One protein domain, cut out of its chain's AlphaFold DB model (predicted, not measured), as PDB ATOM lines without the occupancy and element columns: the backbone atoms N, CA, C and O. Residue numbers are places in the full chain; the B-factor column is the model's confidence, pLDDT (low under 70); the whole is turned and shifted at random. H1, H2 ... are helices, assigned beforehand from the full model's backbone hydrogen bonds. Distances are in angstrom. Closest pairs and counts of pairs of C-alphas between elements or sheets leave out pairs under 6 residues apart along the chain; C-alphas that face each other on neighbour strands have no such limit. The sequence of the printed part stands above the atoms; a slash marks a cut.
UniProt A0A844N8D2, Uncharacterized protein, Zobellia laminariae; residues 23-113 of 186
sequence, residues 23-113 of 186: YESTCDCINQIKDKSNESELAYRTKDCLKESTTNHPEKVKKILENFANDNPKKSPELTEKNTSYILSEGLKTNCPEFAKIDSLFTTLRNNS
ATOM      1  N   TYR A  23     140.169 153.501 167.182       90.31
ATOM      2  CA  TYR A  23     139.804 154.055 165.880       90.31
ATOM      3  C   TYR A  23     140.454 155.402 165.545       90.31
ATOM      4  O   TYR A  23     140.853 155.601 164.402       90.31
ATOM      5  N   GLU A  24     140.584 156.310 166.512       89.94
ATOM      6  CA  GLU A  24     141.182 157.634 166.307       89.94
ATOM      7  C   GLU A  24     142.679 157.508 166.023       89.94
ATOM      8  O   GLU A  24     143.148 158.005 165.003       89.94
ATOM      9  N   SER A  25     143.413 156.752 166.849       88.94
ATOM     10  CA  SER A  25     144.853 156.547 166.637       88.94
ATOM     11  C   SER A  25     145.154 155.807 165.337       88.94
ATOM     12  O   SER A  25     146.065 156.194 164.604       88.94
ATOM     13  N   THR A  26     144.347 154.796 164.999       90.44
ATOM     14  CA  THR A  26     144.480 154.101 163.714       90.44
ATOM     15  C   THR A  26     144.220 155.057 162.547       90.44
ATOM     16  O   THR A  26     144.969 155.053 161.570       90.44
ATOM     17  N   CYS A  27     143.180 155.894 162.633       92.75
ATOM     18  CA  CYS A  27     142.838 156.817 161.556       92.75
ATOM     19  C   CYS A  27     143.889 157.917 161.375       92.75
ATOM     20  O   CYS A  27     144.246 158.238 160.242       92.75
ATOM     21  N   ASP A  28     144.435 158.449 162.469       93.06
ATOM     22  CA  ASP A  28     145.532 159.417 162.430       93.06
ATOM     23  C   ASP A  28     146.760 158.840 161.720       93.06
ATOM     24  O   ASP A  28     147.348 159.512 160.871       93.06
ATOM     25  N   CYS A  29     147.113 157.584 162.008       93.00
ATOM     26  CA  CYS A  29     148.202 156.893 161.324       93.00
ATOM     27  C   CYS A  29     147.925 156.735 159.818       93.00
ATOM     28  O   CYS A  29     148.758 157.106 158.990       93.00
ATOM     29  N   ILE A  30     146.728 156.269 159.442       92.06
ATOM     30  CA  ILE A  30     146.337 156.092 158.032       92.06
ATOM     31  C   ILE A  30     146.368 157.424 157.272       92.06
ATOM     32  O   ILE A  30     146.838 157.496 156.135       92.06
ATOM     33  N   ASN A  31     145.916 158.509 157.902       92.25
ATOM     34  CA  ASN A  31     145.916 159.836 157.291       92.25
ATOM     35  C   ASN A  31     147.330 160.375 157.017       92.25
ATOM     36  O   ASN A  31     147.488 161.231 156.145       92.25
ATOM     37  N   GLN A  32     148.352 159.865 157.709       93.00
ATOM     38  CA  GLN A  32     149.753 160.254 157.524       93.00
ATOM     39  C   GLN A  32     150.472 159.479 156.408       93.00
ATOM     40  O   GLN A  32     151.618 159.811 156.083       93.00
ATOM     41  N   ILE A  33     149.830 158.484 155.785       89.56
ATOM     42  CA  ILE A  33     150.402 157.748 154.651       89.56
ATOM     43  C   ILE A  33     150.578 158.714 153.470       89.56
ATOM     44  O   ILE A  33     149.606 159.202 152.891       89.56
ATOM     45  N   LYS A  34     151.841 159.024 153.141       81.75
ATOM     46  CA  LYS A  34     152.207 160.055 152.154       81.75
ATOM     47  C   LYS A  34     152.007 159.606 150.712       81.75
ATOM     48  O   LYS A  34     151.523 160.388 149.899       81.75
ATOM     49  N   ASP A  35     152.395 158.374 150.396       76.50
ATOM     50  CA  ASP A  35     152.206 157.801 149.067       76.50
ATOM     51  C   ASP A  35     150.967 156.910 149.069       76.50
ATOM     52  O   ASP A  35     150.983 155.787 149.564       76.50
ATOM     53  N   LYS A  36     149.875 157.458 148.535       78.12
ATOM     54  CA  LYS A  36     148.603 156.749 148.350       78.12
ATOM     55  C   LYS A  36     148.422 156.242 146.919       78.12
ATOM     56  O   LYS A  36     147.376 155.686 146.603       78.12
ATOM     57  N   SER A  37     149.403 156.487 146.050       72.75
ATOM     58  CA  SER A  37     149.370 156.091 144.639       72.75
ATOM     59  C   SER A  37     149.958 154.701 144.416       72.75
ATOM     60  O   SER A  37     149.529 153.987 143.516       72.75
ATOM     61  N   ASN A  38     150.905 154.297 145.265       77.75
ATOM     62  CA  ASN A  38     151.407 152.935 145.311       77.75
ATOM     63  C   ASN A  38     150.486 152.069 146.180       77.75
ATOM     64  O   ASN A  38     150.508 152.158 147.407       77.75
ATOM     65  N   GLU A  39     149.683 151.222 145.537       74.19
ATOM     66  CA  GLU A  39     148.716 150.354 146.216       74.19
ATOM     67  C   GLU A  39     149.393 149.439 147.248       74.19
ATOM     68  O   GLU A  39     148.901 149.312 148.370       74.19
ATOM     69  N   SER A  40     150.538 148.840 146.910       68.25
ATOM     70  CA  SER A  40     151.256 147.919 147.801       68.25
ATOM     71  C   SER A  40     151.787 148.612 149.049       68.25
ATOM     72  O   SER A  40     151.636 148.085 150.153       68.25
ATOM     73  N   GLU A  41     152.351 149.810 148.890       78.06
ATOM     74  CA  GLU A  41     152.782 150.636 150.022       78.06
ATOM     75  C   GLU A  41     151.575 151.069 150.864       78.06
ATOM     76  O   GLU A  41     151.614 150.989 152.091       78.06
ATOM     77  N   LEU A  42     150.466 151.454 150.225       82.81
ATOM     78  CA  LEU A  42     149.230 151.836 150.907       82.81
ATOM     79  C   LEU A  42     148.657 150.681 151.742       82.81
ATOM     80  O   LEU A  42     148.274 150.892 152.894       82.81
ATOM     81  N   ALA A  43     148.638 149.457 151.207       77.06
ATOM     82  CA  ALA A  43     148.178 148.269 151.926       77.06
ATOM     83  C   ALA A  43     149.096 147.928 153.102       77.06
ATOM     84  O   ALA A  43     148.619 147.716 154.219       77.06
ATOM     85  N   TYR A  44     150.411 147.922 152.863       77.62
ATOM     86  CA  TYR A  44     151.408 147.642 153.891       77.62
ATOM     87  C   TYR A  44     151.317 148.640 155.050       77.62
ATOM     88  O   TYR A  44     151.162 148.244 156.204       77.62
ATOM     89  N   ARG A  45     151.299 149.941 154.747       84.19
ATOM     90  CA  ARG A  45     151.211 151.000 155.761       84.19
ATOM     91  C   ARG A  45     149.888 150.989 156.514       84.19
ATOM     92  O   ARG A  45     149.882 151.182 157.726       84.19
ATOM     93  N   THR A  46     148.777 150.723 155.830       85.62
ATOM     94  CA  THR A  46     147.465 150.598 156.488       85.62
ATOM     95  C   THR A  46     147.456 149.425 157.472       85.62
ATOM     96  O   THR A  46     146.952 149.557 158.590       85.62
ATOM     97  N   LYS A  47     148.062 148.291 157.097       82.00
ATOM     98  CA  LYS A  47     148.225 147.129 157.981       82.00
ATOM     99  C   LYS A  47     149.131 147.434 159.175       82.00
ATOM    100  O   LYS A  47     148.800 147.041 160.293       82.00
ATOM    101  N   ASP A  48     150.232 148.147 158.964       84.12
ATOM    102  CA  ASP A  48     151.120 148.569 160.051       84.12
ATOM    103  C   ASP A  48     150.391 149.477 161.049       84.12
ATOM    104  O   ASP A  48     150.459 149.228 162.252       84.12
ATOM    105  N   CYS A  49     149.603 150.445 160.568       86.75
ATOM    106  CA  CYS A  49     148.777 151.305 161.421       86.75
ATOM    107  C   CYS A  49     147.784 150.509 162.282       86.75
ATOM    108  O   CYS A  49     147.621 150.785 163.474       86.75
ATOM    109  N   LEU A  50     147.129 149.504 161.691       85.25
ATOM    110  CA  LEU A  50     146.230 148.591 162.402       85.25
ATOM    111  C   LEU A  50     146.973 147.809 163.489       85.25
ATOM    112  O   LEU A  50     146.518 147.765 164.631       85.25
ATOM    113  N   LYS A  51     148.122 147.220 163.145       82.38
ATOM    114  CA  LYS A  51     148.945 146.416 164.059       82.38
ATOM    115  C   LYS A  51     149.488 147.242 165.223       82.38
ATOM    116  O   LYS A  51     149.464 146.794 166.369       82.38
ATOM    117  N   GLU A  52     149.989 148.437 164.940       84.06
ATOM    118  CA  GLU A  52     150.482 149.352 165.966       84.06
ATOM    119  C   GLU A  52     149.351 149.741 166.925       84.06
ATOM    120  O   GLU A  52     149.503 149.653 168.143       84.06
ATOM    121  N   SER A  53     148.178 150.075 166.387       84.50
ATOM    122  CA  SER A  53     147.035 150.509 167.190       84.50
ATOM    123  C   SER A  53     146.435 149.382 168.033       84.50
ATOM    124  O   SER A  53     146.059 149.623 169.182       84.50
ATOM    125  N   THR A  54     146.378 148.144 167.526       83.31
ATOM    126  CA  THR A  54     145.959 146.988 168.338       83.31
ATOM    127  C   THR A  54     146.960 146.687 169.451       83.31
ATOM    128  O   THR A  54     146.547 146.407 170.577       83.31
ATOM    129  N   THR A  55     148.261 146.816 169.174       82.19
ATOM    130  CA  THR A  55     149.339 146.596 170.156       82.19
ATOM    131  C   THR A  55     149.338 147.656 171.257       82.19
ATOM    132  O   THR A  55     149.504 147.334 172.431       82.19
ATOM    133  N   ASN A  56     149.116 148.921 170.897       84.94
ATOM    134  CA  ASN A  56     149.157 150.045 171.832       84.94
ATOM    135  C   ASN A  56     147.855 150.213 172.633       84.94
ATOM    136  O   ASN A  56     147.849 150.882 173.671       84.94
ATOM    137  N   HIS A  57     146.746 149.617 172.181       84.12
ATOM    138  CA  HIS A  57     145.428 149.782 172.803       84.12
ATOM    139  C   HIS A  57     144.669 148.460 173.061       84.12
ATOM    140  O   HIS A  57     143.473 148.379 172.753       84.12
ATOM    141  N   PRO A  58     145.286 147.441 173.691       83.69
ATOM    142  CA  PRO A  58     144.682 146.114 173.852       83.69
ATOM    143  C   PRO A  58     143.378 146.142 174.665       83.69
ATOM    144  O   PRO A  58     142.393 145.518 174.281       83.69
ATOM    145  N   GLU A  59     143.311 146.944 175.732       85.75
ATOM    146  CA  GLU A  59     142.095 147.084 176.553       85.75
ATOM    147  C   GLU A  59     140.935 147.747 175.793       85.75
ATOM    148  O   GLU A  59     139.763 147.455 176.034       85.75
ATOM    149  N   LYS A  60     141.241 148.640 174.842       87.56
ATOM    150  CA  LYS A  60     140.216 149.263 173.993       87.56
ATOM    151  C   LYS A  60     139.687 148.267 172.972       87.56
ATOM    152  O   LYS A  60     138.475 148.195 172.795       87.56
ATOM    153  N   VAL A  61     140.574 147.484 172.358       85.44
ATOM    154  CA  VAL A  61     140.202 146.386 171.455       85.44
ATOM    155  C   VAL A  61     139.317 145.379 172.186       85.44
ATOM    156  O   VAL A  61     138.224 145.084 171.714       85.44
ATOM    157  N   LYS A  62     139.714 144.936 173.384       84.75
ATOM    158  CA  LYS A  62     138.913 144.027 174.212       84.75
ATOM    159  C   LYS A  62     137.505 144.571 174.467       84.75
ATOM    160  O   LYS A  62     136.530 143.870 174.216       84.75
ATOM    161  N   LYS A  63     137.387 145.839 174.873       87.31
ATOM    162  CA  LYS A  63     136.082 146.477 175.100       87.31
ATOM    163  C   LYS A  63     135.225 146.555 173.830       87.31
ATOM    164  O   LYS A  63     134.011 146.385 173.905       87.31
ATOM    165  N   ILE A  64     135.830 146.812 172.668       86.69
ATOM    166  CA  ILE A  64     135.121 146.793 171.377       86.69
ATOM    167  C   ILE A  64     134.535 145.400 171.113       86.69
ATOM    168  O   ILE A  64     133.367 145.289 170.745       86.69
ATOM    169  N   LEU A  65     135.320 144.345 171.342       84.44
ATOM    170  CA  LEU A  65     134.880 142.962 171.146       84.44
ATOM    171  C   LEU A  65     133.774 142.562 172.136       84.44
ATOM    172  O   LEU A  65     132.782 141.964 171.728       84.44
ATOM    173  N   GLU A  66     133.902 142.941 173.411       84.25
ATOM    174  CA  GLU A  66     132.871 142.716 174.437       84.25
ATOM    175  C   GLU A  66     131.550 143.405 174.073       84.25
ATOM    176  O   GLU A  66     130.489 142.783 174.129       84.25
ATOM    177  N   ASN A  67     131.606 144.671 173.645       85.69
ATOM    178  CA  ASN A  67     130.424 145.402 173.189       85.69
ATOM    179  C   ASN A  67     129.772 144.709 171.985       85.69
ATOM    180  O   ASN A  67     128.563 144.492 171.984       85.69
ATOM    181  N   PHE A  68     130.567 144.295 170.994       82.75
ATOM    182  CA  PHE A  68     130.047 143.594 169.823       82.75
ATOM    183  C   PHE A  68     129.348 142.278 170.192       82.75
ATOM    184  O   PHE A  68     128.278 141.987 169.655       82.75
ATOM    185  N   ALA A  69     129.926 141.495 171.108       79.50
ATOM    186  CA  ALA A  69     129.329 140.252 171.593       79.50
ATOM    187  C   ALA A  69     128.004 140.503 172.332       79.50
ATOM    188  O   ALA A  69     127.027 139.787 172.103       79.50
ATOM    189  N   ASN A  70     127.945 141.554 173.157       83.50
ATOM    190  CA  ASN A  70     126.728 141.952 173.868       83.50
ATOM    191  C   ASN A  70     125.613 142.402 172.912       83.50
ATOM    192  O   ASN A  70     124.455 142.033 173.110       83.50
ATOM    193  N   ASP A  71     125.959 143.141 171.855       83.19
ATOM    194  CA  ASP A  71     125.008 143.610 170.838       83.19
ATOM    195  C   ASP A  71     124.574 142.489 169.876       83.19
ATOM    196  O   ASP A  71     123.535 142.578 169.217       83.19
ATOM    197  N   ASN A  72     125.344 141.397 169.803       77.94
ATOM    198  CA  ASN A  72     125.089 140.248 168.936       77.94
ATOM    199  C   ASN A  72     125.025 138.931 169.737       77.94
ATOM    200  O   ASN A  72     125.751 137.988 169.412       77.94
ATOM    201  N   PRO A  73     124.102 138.785 170.707       67.38
ATOM    202  CA  PRO A  73     124.109 137.684 171.680       67.38
ATOM    203  C   PRO A  73     123.864 136.292 171.070       67.38
ATOM    204  O   PRO A  73     124.028 135.275 171.739       67.38
ATOM    205  N   LYS A  74     123.457 136.222 169.794       66.62
ATOM    206  CA  LYS A  74     123.299 134.971 169.029       66.62
ATOM    207  C   LYS A  74     124.586 134.517 168.318       66.62
ATOM    208  O   LYS A  74     124.599 133.422 167.761       66.62
ATOM    209  N   LYS A  75     125.647 135.335 168.292       62.75
ATOM    210  CA  LYS A  75     126.968 134.973 167.752       62.75
ATOM    211  C   LYS A  75     127.849 134.465 168.904       62.75
ATOM    212  O   LYS A  75     127.950 135.117 169.934       62.75
ATOM    213  N   SER A  76     128.456 133.286 168.744       54.88
ATOM    214  CA  SER A  76     129.330 132.659 169.758       54.88
ATOM    215  C   SER A  76     130.552 133.540 170.111       54.88
ATOM    216  O   SER A  76     131.055 134.255 169.240       54.88
ATOM    217  N   PRO A  77     131.106 133.461 171.335       52.41
ATOM    218  CA  PRO A  77     132.413 134.039 171.668       52.41
ATOM    219  C   PRO A  77     133.542 133.594 170.718       52.41
ATOM    220  O   PRO A  77     134.335 134.430 170.292       52.41
ATOM    221  N   GLU A  78     133.547 132.330 170.266       51.06
ATOM    222  CA  GLU A  78     134.506 131.819 169.262       51.06
ATOM    223  C   GLU A  78     134.355 132.502 167.893       51.06
ATOM    224  O   GLU A  78     135.317 132.611 167.133       51.06
ATOM    225  N   LEU A  79     133.149 132.984 167.566       51.31
ATOM    226  CA  LEU A  79     132.902 133.800 166.376       51.31
ATOM    227  C   LEU A  79     133.441 135.221 166.558       51.31
ATOM    228  O   LEU A  79     133.794 135.847 165.571       51.31
ATOM    229  N   THR A  80     133.506 135.749 167.777       55.09
ATOM    230  CA  THR A  80     133.967 137.124 168.030       55.09
ATOM    231  C   THR A  80     135.489 137.210 167.941       55.09
ATOM    232  O   THR A  80     136.012 138.101 167.280       55.09
ATOM    233  N   GLU A  81     136.197 136.226 168.502       51.00
ATOM    234  CA  GLU A  81     137.662 136.151 168.455       51.00
ATOM    235  C   GLU A  81     138.172 135.903 167.022       51.00
ATOM    236  O   GLU A  81     139.027 136.645 166.535       51.00
ATOM    237  N   LYS A  82     137.544 134.970 166.281       53.88
ATOM    238  CA  LYS A  82     137.835 134.715 164.854       53.88
ATOM    239  C   LYS A  82     137.443 135.861 163.915       53.88
ATOM    240  O   LYS A  82     137.940 135.914 162.796       53.88
ATOM    241  N   ASN A  83     136.575 136.775 164.348       65.31
ATOM    242  CA  ASN A  83     136.154 137.937 163.558       65.31
ATOM    243  C   ASN A  83     136.735 139.255 164.079       65.31
ATOM    244  O   ASN A  83     136.264 140.313 163.669       65.31
ATOM    245  N   THR A  84     137.757 139.226 164.939       72.69
ATOM    246  CA  THR A  84     138.377 140.445 165.490       72.69
ATOM    247  C   THR A  84     138.743 141.432 164.380       72.69
ATOM    248  O   THR A  84     138.319 142.586 164.415       72.69
ATOM    249  N   SER A  85     139.431 140.965 163.335       70.50
ATOM    250  CA  SER A  85     139.810 141.794 162.185       70.50
ATOM    251  C   SER A  85     138.598 142.395 161.468       70.50
ATOM    252  O   SER A  85     138.621 143.571 161.116       70.50
ATOM    253  N   TYR A  86     137.516 141.629 161.307       74.50
ATOM    254  CA  TYR A  86     136.269 142.116 160.713       74.50
ATOM    255  C   TYR A  86     135.606 143.189 161.590       74.50
ATOM    256  O   TYR A  86     135.290 144.269 161.103       74.50
ATOM    257  N   ILE A  87     135.450 142.933 162.892       79.81
ATOM    258  CA  ILE A  87     134.788 143.845 163.838       79.81
ATOM    259  C   ILE A  87     135.535 145.181 163.914       79.81
ATOM    260  O   ILE A  87     134.928 146.252 163.842       79.81
ATOM    261  N   LEU A  88     136.865 145.124 164.026       84.56
ATOM    262  CA  LEU A  88     137.700 146.321 164.048       84.56
ATOM    263  C   LEU A  88     137.631 147.069 162.712       84.56
ATOM    264  O   LEU A  88     137.500 148.291 162.716       84.56
ATOM    265  N   SER A  89     137.643 146.357 161.584       81.94
ATOM    266  CA  SER A  89     137.551 146.974 160.256       81.94
ATOM    267  C   SER A  89     136.204 147.657 160.018       81.94
ATOM    268  O   SER A  89     136.180 148.784 159.540       81.94
ATOM    269  N   GLU A  90     135.079 147.051 160.396       82.19
ATOM    270  CA  GLU A  90     133.753 147.673 160.247       82.19
ATOM    271  C   GLU A  90     133.612 148.942 161.103       82.19
ATOM    272  O   GLU A  90     133.115 149.978 160.645       82.19
ATOM    273  N   GLY A  91     134.136 148.905 162.331       85.69
ATOM    274  CA  GLY A  91     134.222 150.099 163.164       85.69
ATOM    275  C   GLY A  91     135.116 151.178 162.546       85.69
ATOM    276  O   GLY A  91     134.750 152.353 162.555       85.69
ATOM    277  N   LEU A  92     136.244 150.805 161.937       87.38
ATOM    278  CA  LEU A  92     137.114 151.750 161.231       87.38
ATOM    279  C   LEU A  92     136.456 152.349 159.995       87.38
ATOM    280  O   LEU A  92     136.614 153.542 159.774       87.38
ATOM    281  N   LYS A  93     135.680 151.588 159.219       87.69
ATOM    282  CA  LYS A  93     134.936 152.143 158.072       87.69
ATOM    283  C   LYS A  93     133.973 153.244 158.504       87.69
ATOM    284  O   LYS A  93     133.809 154.231 157.797       87.69
ATOM    285  N   THR A  94     133.377 153.088 159.684       88.88
ATOM    286  CA  THR A  94     132.455 154.076 160.255       88.88
ATOM    287  C   THR A  94     133.191 155.305 160.794       88.88
ATOM    288  O   THR A  94     132.738 156.430 160.601       88.88
ATOM    289  N   ASN A  95     134.328 155.104 161.467       89.19
ATOM    290  CA  ASN A  95     135.035 156.169 162.189       89.19
ATOM    291  C   ASN A  95     136.178 156.822 161.389       89.19
ATOM    292  O   ASN A  95     136.672 157.874 161.784       89.19
ATOM    293  N   CYS A  96     136.604 156.225 160.274       91.94
ATOM    294  CA  CYS A  96     137.735 156.672 159.471       91.94
ATOM    295  C   CYS A  96     137.391 156.670 157.969       91.94
ATOM    296  O   CYS A  96     137.545 155.647 157.294       91.94
ATOM    297  N   PRO A  97     136.975 157.821 157.405       91.44
ATOM    298  CA  PRO A  97     136.602 157.923 155.993       91.44
ATOM    299  C   PRO A  97     137.713 157.500 155.029       91.44
ATOM    300  O   PRO A  97     137.436 156.963 153.959       91.44
ATOM    301  N   GLU A  98     138.973 157.736 155.392       89.25
ATOM    302  CA  GLU A  98     140.103 157.354 154.549       89.25
ATOM    303  C   GLU A  98     140.305 155.836 154.522       89.25
ATOM    304  O   GLU A  98     140.474 155.267 153.447       89.25
ATOM    305  N   PHE A  99     140.173 155.163 155.670       90.06
ATOM    306  CA  PHE A  99     140.168 153.701 155.716       90.06
ATOM    307  C   PHE A  99     139.028 153.119 154.875       90.06
ATOM    308  O   PHE A  99     139.252 152.177 154.124       90.06
ATOM    309  N   ALA A 100     137.826 153.703 154.937       87.12
ATOM    310  CA  ALA A 100     136.692 153.244 154.133       87.12
ATOM    311  C   ALA A 100     136.970 153.308 152.619       87.12
ATOM    312  O   ALA A 100     136.600 152.393 151.882       87.12
ATOM    313  N   LYS A 101     137.659 154.354 152.142       87.44
ATOM    314  CA  LYS A 101     138.086 154.444 150.735       87.44
ATOM    315  C   LYS A 101     139.118 153.376 150.385       87.44
ATOM    316  O   LYS A 101     139.002 152.755 149.334       87.44
ATOM    317  N   ILE A 102     140.107 153.169 151.254       84.56
ATOM    318  CA  ILE A 102     141.164 152.167 151.066       84.56
ATOM    319  C   ILE A 102     140.559 150.754 151.019       84.56
ATOM    320  O   ILE A 102     140.839 149.990 150.101       84.56
ATOM    321  N   ASP A 103     139.659 150.429 151.949       82.69
ATOM    322  CA  ASP A 103     138.935 149.152 151.980       82.69
ATOM    323  C   ASP A 103     138.074 148.940 150.725       82.69
ATOM    324  O   ASP A 103     138.050 147.847 150.156       82.69
ATOM    325  N   SER A 104     137.405 149.995 150.247       80.88
ATOM    326  CA  SER A 104     136.614 149.951 149.014       80.88
ATOM    327  C   SER A 104     137.486 149.742 147.771       80.88
ATOM    328  O   SER A 104     137.135 148.925 146.913       80.88
ATOM    329  N   LEU A 105     138.640 150.416 147.695       83.06
ATOM    330  CA  LEU A 105     139.635 150.221 146.640       83.06
ATOM    331  C   LEU A 105     140.098 148.760 146.612       83.06
ATOM    332  O   LEU A 105     139.999 148.103 145.578       83.06
ATOM    333  N   PHE A 106     140.517 148.222 147.756       75.62
ATOM    334  CA  PHE A 106     141.007 146.846 147.851       75.62
ATOM    335  C   PHE A 106     139.912 145.801 147.623       75.62
ATOM    336  O   PHE A 106     140.165 144.775 146.994       75.62
ATOM    337  N   THR A 107     138.676 146.070 148.041       73.00
ATOM    338  CA  THR A 107     137.516 145.226 147.716       73.00
ATOM    339  C   THR A 107     137.235 145.208 146.216       73.00
ATOM    340  O   THR A 107     136.962 144.151 145.652       73.00
ATOM    341  N   THR A 108     137.328 146.361 145.556       72.31
ATOM    342  CA  THR A 108     137.134 146.468 144.105       72.31
ATOM    343  C   THR A 108     138.236 145.732 143.354       72.31
ATOM    344  O   THR A 108     137.940 144.973 142.436       72.31
ATOM    345  N   LEU A 109     139.492 145.890 143.779       66.88
ATOM    346  CA  LEU A 109     140.623 145.153 143.219       66.88
ATOM    347  C   LEU A 109     140.450 143.643 143.404       66.88
ATOM    348  O   LEU A 109     140.575 142.918 142.429       66.88
ATOM    349  N   ARG A 110     140.054 143.176 144.595       64.69
ATOM    350  CA  ARG A 110     139.744 141.758 144.857       64.69
ATOM    351  C   ARG A 110     138.670 141.208 143.922       64.69
ATOM    352  O   ARG A 110     138.799 140.092 143.435       64.69
ATOM    353  N   ASN A 111     137.598 141.968 143.716       63.25
ATOM    354  CA  ASN A 111     136.464 141.521 142.911       63.25
ATOM    355  C   ASN A 111     136.769 141.538 141.406       63.25
ATOM    356  O   ASN A 111     136.145 140.794 140.657       63.25
ATOM    357  N   ASN A 112     137.708 142.385 140.975       61.25
ATOM    358  CA  ASN A 112     138.050 142.586 139.568       61.25
ATOM    359  C   ASN A 112     139.379 141.938 139.156       61.25
ATOM    360  O   ASN A 112     139.713 141.964 137.971       61.25
ATOM    361  N   SER A 113     140.173 141.397 140.085       57.84
ATOM    362  CA  SER A 113     141.462 140.809 139.736       57.84
ATOM    363  C   SER A 113     141.278 139.407 139.143       57.84
ATOM    364  O   SER A 113     140.656 138.537 139.749       57.84
TER     365      SER A 113
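This is residues 23 to 113 of the 186 residues of an uncharacterized protein of Zobellia laminariae (UniProt A0A844N8D2). Look first for the longest helix, H2, and for H1 folded back beside it as a helical hairpin; H5 runs through the middle, its last residues packed on H1. From the end of H2 the helix H3 turns off sharply, H4 folds the path back, H5 returns to H1, and H6 leaves from the corner after H5, with residues 107 to 113 sticking out. You have 91 printed residues with six named helices, H1 to H6 in chain order, and no named strand; the class is all helix. The whole is compact, with a radius of gyration of the C-alphas of 14.0 A and spans of 41 by 31 by 18 A.

Find C-alpha 39 at (148.716, 150.354, 146.216); from there H2, residues 39 to 56, runs 25.6 A to C-alpha 56 at (149.157, 150.045, 171.832). Before it, H1 holds residues 23 to 31 and spans 12.0 A. After it, H3 takes residues 58 to 71 over 20.1 A, H4 residues 77 to 82 over 8.7 A, and H5 residues 84 to 95 over 16.4 A. H6, residues 97 to 112, runs 22.5 A and ends at C-alpha 112, (138.050, 142.586, 139.568).

Start at H2, where residues 45 to 53 alone touch H1; the closest C-alphas are those of Thr 26 and Ser 53, 5.6 A apart. The two helices form a hairpin at a shallow tilt of 30 degrees, opposite ways. H1 and H5 are the hubs, touching three helices each. H5 touches H1 with residues 91 to 95 alone, about perpendicular at 74 degrees; the closest C-alphas, of Tyr 23 and Leu 92, are 5.8 A apart. With residues 84 to 88 alone H5 touches H3, about perpendicular at 89 degrees, the closest C-alphas being those of Leu 65 and Thr 84 at 7.1 A. H3 touches H4 with residues 65 to 69 alone, at a steep tilt of 52 degrees; the closest C-alphas, of Ala 69 and Thr 80, are 6.6 A apart. H5 and H6 touch only at the corner, where the closest C-alphas, of Lys 93 and Ala 100, are 4.5 A apart. H2 and H5 are near each other, while H3 and H6 are apart. In H1 to H6 every O i to N i+4 pair is within hydrogen-bond range.

The C-alphas farthest apart, those of Asp 35 and Lys 74, are 41.9 A apart. The printed part has no cut and no long link; the link from H1 to H2 is short, the others tight. Look for pLDDT under 70 at residue 40, residues 73 to 83 and residues 109 to 113.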